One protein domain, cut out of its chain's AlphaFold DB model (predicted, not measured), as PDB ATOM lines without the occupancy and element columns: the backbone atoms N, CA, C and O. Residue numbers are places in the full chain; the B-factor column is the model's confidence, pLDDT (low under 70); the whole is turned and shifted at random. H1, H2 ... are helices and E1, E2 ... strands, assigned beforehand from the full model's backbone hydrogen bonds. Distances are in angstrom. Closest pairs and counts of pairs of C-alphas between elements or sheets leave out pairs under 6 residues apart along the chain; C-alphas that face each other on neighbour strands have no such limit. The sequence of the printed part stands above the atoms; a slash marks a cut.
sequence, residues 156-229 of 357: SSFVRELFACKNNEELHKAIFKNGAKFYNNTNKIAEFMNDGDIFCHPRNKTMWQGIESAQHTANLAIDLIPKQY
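AT A GLANCE: This is residues 156 to 229 of the 357 residues of the protein "Peptidase S74 domain-containing protein" of Candidatus Liberibacter solanacearum (UniProt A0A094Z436). A small antiparallel sheet of three strands has the hairpin of H1 and H2 at one end of its strands, H2 grazing it, while the long helix H3 runs away from E3 as an arm whose residues 214 to 223 stick out. This arm and the tail after it make much of the length. The printed part has 74 residues, with three named helices and three named strands in the order H1 H2 E1 E2 E3 H3, a mixed class; the sheet's order is E1 E2 E3. The whole is extended, with a radius of gyration of the C-alphas of 18.4 A and spans of 59 by 30 by 16 A.

HOW THE PARTS SIT: H1, residues 157 to 164, and H2, residues 168 to 178, form a helical hairpin: they touch at a shallow tilt of 4 degrees, opposite ways, with closest C-alphas Leu 162 and Leu 171 at 6.0 A. E1, residues 180 to 184, E2, residues 187 to 192, and E3, residues 198 to 200, form a meander, each strand the antiparallel neighbour of the one before. In the hairpin of E1 and E2, N 182 and O 190 are 2.8 A apart, within hydrogen-bond range; in that of E2 and E3, N 191 and O 199 are 2.9 A apart, also within range. H2 only grazes the sheet, with residues 174 to 178; the closest C-alphas of H2 and E2, Phe 176 and Phe 192, are 6.4 A apart. H3, residues 207 to 223, only grazes it with residues 207 to 209; Ile 198 and Met 207 are its closest C-alphas to E3, at 5.6 A. H3 is apart from H1 and H2. In H1, H2 and H3 every O i to N i+4 pair is within hydrogen-bond range.

IN THESE COORDINATES: H1 begins at C-alpha 157 (156.300, 173.862, 199.963). H2 measures 15.6 A, E2 15.0 A and H3 24.7 A from first to last C-alpha. H3 ends at C-alpha 223 (164.970, 174.960, 151.093).

THE WHOLE: The C-alphas of Ser 156 and Gln 228, the two farthest apart, are 59.6 A apart. The printed part has no cut, and no link is long. The pLDDT is under 70 at residues 196, 201 to 210 and 227 to 229.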
ATOM      1  N   SER A 156     160.041 172.465 202.829       85.69
ATOM      2  CA  SER A 156     159.642 173.416 201.794       85.69
ATOM      3  C   SER A 156     158.250 173.079 201.254       85.69
ATOM      4  O   SER A 156     157.771 171.949 201.385       85.69
ATOM      5  N   SER A 157     157.600 174.057 200.617       84.00
ATOM      6  CA  SER A 157     156.300 173.862 199.963       84.00
ATOM      7  C   SER A 157     156.334 172.698 198.968       84.00
ATOM      8  O   SER A 157     155.422 171.880 198.956       84.00
ATOM      9  N   PHE A 158     157.435 172.567 198.221       82.88
ATOM     10  CA  PHE A 158     157.663 171.473 197.280       82.88
ATOM     11  C   PHE A 158     157.682 170.100 197.959       82.88
ATOM     12  O   PHE A 158     156.955 169.203 197.548       82.88
ATOM     13  N   VAL A 159     158.465 169.924 199.030       84.94
ATOM     14  CA  VAL A 159     158.574 168.616 199.704       84.94
ATOM     15  C   VAL A 159     157.248 168.214 200.353       84.94
ATOM     16  O   VAL A 159     156.892 167.039 200.358       84.94
ATOM     17  N   ARG A 160     156.478 169.188 200.853       88.25
ATOM     18  CA  ARG A 160     155.117 168.940 201.354       88.25
ATOM     19  C   ARG A 160     154.178 168.469 200.249       88.25
ATOM     20  O   ARG A 160     153.405 167.553 200.491       88.25
ATOM     21  N   GLU A 161     154.249 169.080 199.065       88.31
ATOM     22  CA  GLU A 161     153.457 168.663 197.902       88.31
ATOM     23  C   GLU A 161     153.841 167.242 197.468       88.31
ATOM     24  O   GLU A 161     152.951 166.414 197.303       88.31
ATOM     25  N   LEU A 162     155.141 166.918 197.414       87.31
ATOM     26  CA  LEU A 162     155.620 165.566 197.099       87.31
ATOM     27  C   LEU A 162     155.117 164.505 198.089       87.31
ATOM     28  O   LEU A 162     154.677 163.438 197.671       87.31
ATOM     29  N   PHE A 163     155.170 164.778 199.397       87.56
ATOM     30  CA  PHE A 163     154.687 163.839 200.420       87.56
ATOM     31  C   PHE A 163     153.159 163.730 200.483       87.56
ATOM     32  O   PHE A 163     152.646 162.777 201.069       87.56
ATOM     33  N   ALA A 164     152.429 164.678 199.895       90.69
ATOM     34  CA  ALA A 164     150.971 164.635 199.813       90.69
ATOM     35  C   ALA A 164     150.453 163.814 198.617       90.69
ATOM     36  O   ALA A 164     149.261 163.501 198.578       90.69
ATOM     37  N   CYS A 165     151.316 163.467 197.654       93.25
ATOM     38  CA  CYS A 165     150.943 162.687 196.475       93.25
ATOM     39  C   CYS A 165     150.492 161.270 196.858       93.25
ATOM     40  O   CYS A 165     151.201 160.540 197.552       93.25
ATOM     41  N   LYS A 166     149.319 160.852 196.372       95.31
ATOM     42  CA  LYS A 166     148.711 159.548 196.700       95.31
ATOM     43  C   LYS A 166     149.081 158.435 195.723       95.31
ATOM     44  O   LYS A 166     148.821 157.266 195.997       95.31
ATOM     45  N   ASN A 167     149.626 158.791 194.564       93.50
ATOM     46  CA  ASN A 167     149.989 157.867 193.496       93.50
ATOM     47  C   ASN A 167     151.134 158.437 192.638       93.50
ATOM     48  O   ASN A 167     151.496 159.611 192.749       93.50
ATOM     49  N   ASN A 168     151.688 157.595 191.763       86.88
ATOM     50  CA  ASN A 168     152.805 157.967 190.891       86.88
ATOM     51  C   ASN A 168     152.447 159.084 189.897       86.88
ATOM     52  O   ASN A 168     153.310 159.883 189.553       86.88
ATOM     53  N   GLU A 169     151.194 159.173 189.444       90.00
ATOM     54  CA  GLU A 169     150.767 160.218 188.506       90.00
ATOM     55  C   GLU A 169     150.777 161.603 189.171       90.00
ATOM     56  O   GLU A 169     151.313 162.562 188.612       90.00
ATOM     57  N   GLU A 170     150.239 161.703 190.386       89.19
ATOM     58  CA  GLU A 170     150.284 162.916 191.205       89.19
ATOM     59  C   GLU A 170     151.722 163.310 191.543       89.19
ATOM     60  O   GLU A 170     152.070 164.487 191.433       89.19
ATOM     61  N   LEU A 171     152.572 162.331 191.882       86.94
ATOM     62  CA  LEU A 171     153.992 162.561 192.149       86.94
ATOM     63  C   LEU A 171     154.703 163.137 190.923       86.94
ATOM     64  O   LEU A 171     155.398 164.148 191.030       86.94
ATOM     65  N   HIS A 172     154.501 162.534 189.751       82.19
ATOM     66  CA  HIS A 172     155.081 163.030 188.506       82.19
ATOM     67  C   HIS A 172     154.620 164.463 188.219       82.19
ATOM     68  O   HIS A 172     155.457 165.331 187.978       82.19
ATOM     69  N   LYS A 173     153.315 164.748 188.324       81.31
ATOM     70  CA  LYS A 173     152.779 166.106 188.125       81.31
ATOM     71  C   LYS A 173     153.397 167.118 189.093       81.31
ATOM     72  O   LYS A 173     153.756 168.211 188.662       81.31
ATOM     73  N   ALA A 174     153.560 166.765 190.369       83.69
ATOM     74  CA  ALA A 174     154.169 167.640 191.370       83.69
ATOM     75  C   ALA A 174     155.658 167.920 191.088       83.69
ATOM     76  O   ALA A 174     156.102 169.063 191.236       83.69
ATOM     77  N   ILE A 175     156.411 166.906 190.640       80.25
ATOM     78  CA  ILE A 175     157.818 167.038 190.229       80.25
ATOM     79  C   ILE A 175     157.945 167.975 189.022       80.25
ATOM     80  O   ILE A 175     158.751 168.902 189.058       80.25
ATOM     81  N   PHE A 176     157.134 167.780 187.977       75.12
ATOM     82  CA  PHE A 176     157.198 168.613 186.770       75.12
ATOM     83  C   PHE A 176     156.714 170.045 187.015       75.12
ATOM     84  O   PHE A 176     157.329 170.984 186.531       75.12
ATOM     85  N   LYS A 177     155.663 170.240 187.817       78.69
ATOM     86  CA  LYS A 177     155.113 171.573 188.119       78.69
ATOM     87  C   LYS A 177     156.096 172.475 188.868       78.69
ATOM     88  O   LYS A 177     156.120 173.680 188.644       78.69
ATOM     89  N   ASN A 178     156.869 171.915 189.794       76.62
ATOM     90  CA  ASN A 178     157.793 172.694 190.623       76.62
ATOM     91  C   ASN A 178     159.230 172.689 190.088       76.62
ATOM     92  O   ASN A 178     160.063 173.467 190.556       76.62
ATOM     93  N   GLY A 179     159.506 171.823 189.114       77.69
ATOM     94  CA  GLY A 179     160.848 171.492 188.673       77.69
ATOM     95  C   GLY A 179     161.616 170.651 189.698       77.69
ATOM     96  O   GLY A 179     161.358 170.675 190.903       77.69
ATOM     97  N   ALA A 180     162.602 169.895 189.225       77.69
ATOM     98  CA  ALA A 180     163.496 169.119 190.076       77.69
ATOM     99  C   ALA A 180     164.917 169.128 189.522       77.69
ATOM    100  O   ALA A 180     165.144 168.926 188.334       77.69
ATOM    101  N   LYS A 181     165.888 169.346 190.410       83.81
ATOM    102  CA  LYS A 181     167.312 169.413 190.073       83.81
ATOM    103  C   LYS A 181     168.035 168.218 190.672       83.81
ATOM    104  O   LYS A 181     167.907 167.950 191.865       83.81
ATOM    105  N   PHE A 182     168.826 167.546 189.852       82.19
ATOM    106  CA  PHE A 182     169.619 166.386 190.236       82.19
ATOM    107  C   PHE A 182     171.086 166.778 190.255       82.19
ATOM    108  O   PHE A 182     171.597 167.376 189.303       82.19
ATOM    109  N   TYR A 183     171.764 166.425 191.343       81.31
ATOM    110  CA  TYR A 183     173.159 166.766 191.576       81.31
ATOM    111  C   TYR A 183     173.983 165.502 191.803       81.31
ATOM    112  O   TYR A 183     173.534 164.569 192.465       81.31
ATOM    113  N   ASN A 184     175.208 165.498 191.283       78.94
ATOM    114  CA  ASN A 184     176.274 164.616 191.736       78.94
ATOM    115  C   ASN A 184     177.314 165.488 192.450       78.94
ATOM    116  O   ASN A 184     178.007 166.286 191.810       78.94
ATOM    117  N   ASN A 185     177.383 165.370 193.778       82.75
ATOM    118  CA  ASN A 185     178.074 166.321 194.650       82.75
ATOM    119  C   ASN A 185     177.567 167.754 194.404       82.75
ATOM    120  O   ASN A 185     176.395 168.043 194.624       82.75
ATOM    121  N   THR A 186     178.427 168.650 193.922       82.12
ATOM    122  CA  THR A 186     178.087 170.045 193.606       82.12
ATOM    123  C   THR A 186     177.667 170.254 192.150       82.12
ATOM    124  O   THR A 186     177.137 171.312 191.809       82.12
ATOM    125  N   ASN A 187     177.868 169.262 191.277       79.06
ATOM    126  CA  ASN A 187     177.598 169.391 189.848       79.06
ATOM    127  C   ASN A 187     176.146 169.024 189.536       79.06
ATOM    128  O   ASN A 187     175.711 167.899 189.786       79.06
ATOM    129  N   LYS A 188     175.400 169.962 188.946       84.94
ATOM    130  CA  LYS A 188     174.043 169.718 188.443       84.94
ATOM    131  C   LYS A 188     174.119 168.839 187.194       84.94
ATOM    132  O   LYS A 188     174.701 169.261 186.200       84.94
ATOM    133  N   ILE A 189     173.536 167.643 187.245       85.06
ATOM    134  CA  ILE A 189     173.561 166.667 186.142       85.06
ATOM    135  C   ILE A 189     172.298 166.725 185.278       85.06
ATOM    136  O   ILE A 189     172.383 166.572 184.061       85.06
ATOM    137  N   ALA A 190     171.147 167.005 185.889       81.19
ATOM    138  CA  ALA A 190     169.878 167.154 185.191       81.19
ATOM    139  C   ALA A 190     168.975 168.151 185.923       81.19
ATOM    140  O   ALA A 190     169.060 168.301 187.144       81.19
ATOM    141  N   GLU A 191     168.103 168.821 185.183       84.00
ATOM    142  CA  GLU A 191     167.051 169.669 185.735       84.00
ATOM    143  C   GLU A 191     165.771 169.493 184.923       84.00
ATOM    144  O   GLU A 191     165.765 169.726 183.717       84.00
ATOM    145  N   PHE A 192     164.703 169.075 185.594       81.19
ATOM    146  CA  PHE A 192     163.338 169.244 185.118       81.19
ATOM    147  C   PHE A 192     162.913 170.660 185.483       81.19
ATOM    148  O   PHE A 192     162.935 171.029 186.657       81.19
ATOM    149  N   MET A 193     162.586 171.463 184.485       76.06
ATOM    150  CA  MET A 193     162.106 172.823 184.659       76.06
ATOM    151  C   MET A 193     160.589 172.819 184.893       76.06
ATOM    152  O   MET A 193     159.900 171.834 184.628       76.06
ATOM    153  N   ASN A 194     160.073 173.914 185.448       72.88
ATOM    154  CA  ASN A 194     158.656 174.068 185.799       72.88
ATOM    155  C   ASN A 194     157.731 174.295 184.586       72.88
ATOM    156  O   ASN A 194     156.511 174.293 184.731       72.88
ATOM    157  N   ASP A 195     158.312 174.501 183.409       72.62
ATOM    158  CA  ASP A 195     157.661 174.591 182.101       72.62
ATOM    159  C   ASP A 195     157.632 173.240 181.358       72.62
ATOM    160  O   ASP A 195     157.068 173.147 180.269       72.62
ATOM    161  N   GLY A 196     158.180 172.176 181.961       66.62
ATOM    162  CA  GLY A 196     158.282 170.850 181.351       66.62
ATOM    163  C   GLY A 196     159.560 170.631 180.537       66.62
ATOM    164  O   GLY A 196     159.741 169.538 179.990       66.62
ATOM    165  N   ASP A 197     160.464 171.614 180.481       72.50
ATOM    166  CA  ASP A 197     161.754 171.447 179.825       72.50
ATOM    167  C   ASP A 197     162.685 170.543 180.638       72.50
ATOM    168  O   ASP A 197     162.654 170.475 181.868       72.50
ATOM    169  N   ILE A 198     163.561 169.838 179.924       76.50
ATOM    170  CA  ILE A 198     164.600 169.003 180.522       76.50
ATOM    171  C   ILE A 198     165.954 169.558 180.100       76.50
ATOM    172  O   ILE A 198     166.265 169.634 178.906       76.50
ATOM    173  N   PHE A 199     166.766 169.922 181.085       75.75
ATOM    174  CA  PHE A 199     168.147 170.346 180.907       75.75
ATOM    175  C   PHE A 199     169.089 169.207 181.302       75.75
ATOM    176  O   PHE A 199     169.045 168.724 182.434       75.75
ATOM    177  N   CYS A 200     169.978 168.810 180.392       70.31
ATOM    178  CA  CYS A 200     170.959 167.748 180.620       70.31
ATOM    179  C   CYS A 200     172.379 168.323 180.554       70.31
ATOM    180  O   CYS A 200     172.823 168.805 179.509       70.31
ATOM    181  N   HIS A 201     173.127 168.238 181.654       69.12
ATOM    182  CA  HIS A 201     174.546 168.600 181.648       69.12
ATOM    183  C   HIS A 201     175.340 167.618 180.759       69.12
ATOM    184  O   HIS A 201     175.048 166.420 180.799       69.12
ATOM    185  N   PRO A 202     176.334 168.060 179.952       59.81
ATOM    186  CA  PRO A 202     176.990 169.376 179.917       59.81
ATOM    187  C   PRO A 202     176.448 170.375 178.884       59.81
ATOM    188  O   PRO A 202     177.059 171.422 178.671       59.81
ATOM    189  N   ARG A 203     175.347 170.077 178.189       60.09
ATOM    190  CA  ARG A 203     174.867 170.949 177.110       60.09
ATOM    191  C   ARG A 203     173.971 172.048 177.676       60.09
ATOM    192  O   ARG A 203     172.970 171.765 178.312       60.09
ATOM    193  N   ASN A 204     174.294 173.306 177.366       62.84
ATOM    194  CA  ASN A 204     173.500 174.492 177.728       62.84
ATOM    195  C   ASN A 204     172.158 174.609 176.975       62.84
ATOM    196  O   ASN A 204     171.602 175.700 176.904       62.84
ATOM    197  N   LYS A 205     171.663 173.528 176.363       66.06
ATOM    198  CA  LYS A 205     170.419 173.524 175.589       66.06
ATOM    199  C   LYS A 205     169.413 172.587 176.240       66.06
ATOM    200  O   LYS A 205     169.791 171.488 176.654       66.06
ATOM    201  N   THR A 206     168.153 173.003 176.299       68.94
ATOM    202  CA  THR A 206     167.060 172.113 176.701       68.94
ATOM    203  C   THR A 206     166.811 171.066 175.615       68.94
ATOM    204  O   THR A 206     167.214 171.232 174.457       68.94
ATOM    205  N   MET A 207     166.161 169.959 175.975       67.81
ATOM    206  CA  MET A 207     165.760 168.935 175.002       67.81
ATOM    207  C   MET A 207     164.934 169.536 173.854       67.81
ATOM    208  O   MET A 207     165.181 169.212 172.692       67.81
ATOM    209  N   TRP A 208     164.033 170.473 174.163       67.00
ATOM    210  CA  TRP A 208     163.216 171.168 173.170       67.00
ATOM    211  C   TRP A 208     164.041 172.048 172.239       67.00
ATOM    212  O   TRP A 208     163.900 171.930 171.027       67.00
ATOM    213  N   GLN A 209     165.000 172.818 172.758       68.56
ATOM    214  CA  GLN A 209     165.938 173.574 171.916       68.56
ATOM    215  C   GLN A 209     166.789 172.664 171.011       68.56
ATOM    216  O   GLN A 209     167.222 173.069 169.930       68.56
ATOM    217  N   GLY A 210     167.055 171.426 171.439       68.44
ATOM    218  CA  GLY A 210     167.668 170.395 170.600       68.44
ATOM    219  C   GLY A 210     166.756 169.948 169.452       68.44
ATOM    220  O   GLY A 210     167.210 169.879 168.308       68.44
ATOM    221  N   ILE A 211     165.479 169.692 169.747       72.88
ATOM    222  CA  ILE A 211     164.452 169.322 168.760       72.88
ATOM    223  C   ILE A 211     164.238 170.455 167.752       72.88
ATOM    224  O   ILE A 211     164.310 170.220 166.547       72.88
ATOM    225  N   GLU A 212     164.060 171.687 168.225       77.19
ATOM    226  CA  GLU A 212     163.922 172.874 167.376       77.19
ATOM    227  C   GLU A 212     165.152 173.081 166.493       77.19
ATOM    228  O   GLU A 212     165.021 173.408 165.318       77.19
ATOM    229  N   SER A 213     166.359 172.838 167.018       73.81
ATOM    230  CA  SER A 213     167.588 172.903 166.224       73.81
ATOM    231  C   SER A 213     167.601 171.855 165.113       73.81
ATOM    232  O   SER A 213     167.991 172.176 163.992       73.81
ATOM    233  N   ALA A 214     167.185 170.620 165.396       74.94
ATOM    234  CA  ALA A 214     167.095 169.569 164.386       74.94
ATOM    235  C   ALA A 214     166.037 169.905 163.325       74.94
ATOM    236  O   ALA A 214     166.294 169.761 162.129       74.94
ATOM    237  N   GLN A 215     164.883 170.427 163.748       76.19
ATOM    238  CA  GLN A 215     163.822 170.875 162.848       76.19
ATOM    239  C   GLN A 215     164.264 172.064 161.991       76.19
ATOM    240  O   GLN A 215     164.007 172.086 160.791       76.19
ATOM    241  N   HIS A 216     164.979 173.030 162.567       77.12
ATOM    242  CA  HIS A 216     165.544 174.155 161.832       77.12
ATOM    243  C   HIS A 216     166.543 173.685 160.768       77.12
ATOM    244  O   HIS A 216     166.451 174.104 159.617       77.12
ATOM    245  N   THR A 217     167.449 172.766 161.114       77.69
ATOM    246  CA  THR A 217     168.368 172.157 160.140       77.69
ATOM    247  C   THR A 217     167.620 171.390 159.049       77.69
ATOM    248  O   THR A 217     167.977 171.506 157.878       77.69
ATOM    249  N   ALA A 218     166.562 170.652 159.397       78.50
ATOM    250  CA  ALA A 218     165.723 169.962 158.419       78.50
ATOM    251  C   ALA A 218     165.013 170.947 157.471       78.50
ATOM    252  O   ALA A 218     164.996 170.726 156.262       78.50
ATOM    253  N   ASN A 219     164.497 172.063 157.989       77.31
ATOM    254  CA  ASN A 219     163.866 173.110 157.183       77.31
ATOM    255  C   ASN A 219     164.865 173.788 156.233       77.31
ATOM    256  O   ASN A 219     164.561 173.970 155.059       77.31
ATOM    257  N   LEU A 220     166.083 174.084 156.699       81.62
ATOM    258  CA  LEU A 220     167.151 174.593 155.831       81.62
ATOM    259  C   LEU A 220     167.516 173.594 154.722       81.62
ATOM    260  O   LEU A 220     167.775 173.993 153.590       81.62
ATOM    261  N   ALA A 221     167.527 172.295 155.032       77.00
ATOM    262  CA  ALA A 221     167.763 171.256 154.034       77.00
ATOM    263  C   ALA A 221     166.625 171.176 152.999       77.00
ATOM    264  O   ALA A 221     166.895 170.974 151.817       77.00
ATOM    265  N   ILE A 222     165.373 171.384 153.419       73.00
ATOM    266  CA  ILE A 222     164.203 171.460 152.530       73.00
ATOM    267  C   ILE A 222     164.337 172.616 151.531       73.00
ATOM    268  O   ILE A 222     164.060 172.420 150.350       73.00
ATOM    269  N   ASP A 223     164.809 173.787 151.967       76.31
ATOM    270  CA  ASP A 223     164.970 174.960 151.093       76.31
ATOM    271  C   ASP A 223     166.036 174.762 149.997       76.31
ATOM    272  O   ASP A 223     165.983 175.410 148.949       76.31
ATOM    273  N   LEU A 224     166.983 173.843 150.207       77.56
ATOM    274  CA  LEU A 224     168.014 173.479 149.229       77.56
ATOM    275  C   LEU A 224     167.531 172.459 148.186       77.56
ATOM    276  O   LEU A 224     168.193 172.271 147.163       77.56
ATOM    277  N   ILE A 225     166.396 171.796 148.418       73.81
ATOM    278  CA  ILE A 225     165.841 170.794 147.506       73.81
ATOM    279  C   ILE A 225     164.817 171.483 146.587       73.81
ATOM    280  O   ILE A 225     163.859 172.087 147.073       73.81
ATOM    281  N   PRO A 226     164.954 171.400 145.246       74.94
ATOM    282  CA  PRO A 226     163.980 172.001 144.340       74.94
ATOM    283  C   PRO A 226     162.566 171.476 144.625       74.94
ATOM    284  O   PRO A 226     162.347 170.266 144.662       74.94
ATOM    285  N   LYS A 227     161.595 172.387 144.793       66.12
ATOM    286  CA  LYS A 227     160.226 172.078 145.267       66.12
ATOM    287  C   LYS A 227     159.511 170.977 144.476       66.12
ATOM    288  O   LYS A 227     158.679 170.277 145.037       66.12
ATOM    289  N   GLN A 228     159.856 170.794 143.202       65.06
ATOM    290  CA  GLN A 228     159.336 169.718 142.349       65.06
ATOM    291  C   GLN A 228     159.674 168.300 142.848       65.06
ATOM    292  O   GLN A 228     158.973 167.354 142.503       65.06
ATOM    293  N   TYR A 229     160.722 168.148 143.662       61.22
ATOM    294  CA  TYR A 229     161.143 166.871 144.245       61.22
ATOM    295  C   TYR A 229     160.562 166.625 145.643       61.22
ATOM    296  O   TYR A 229     160.720 165.536 146.186       61.22
TER     297      TYR A 229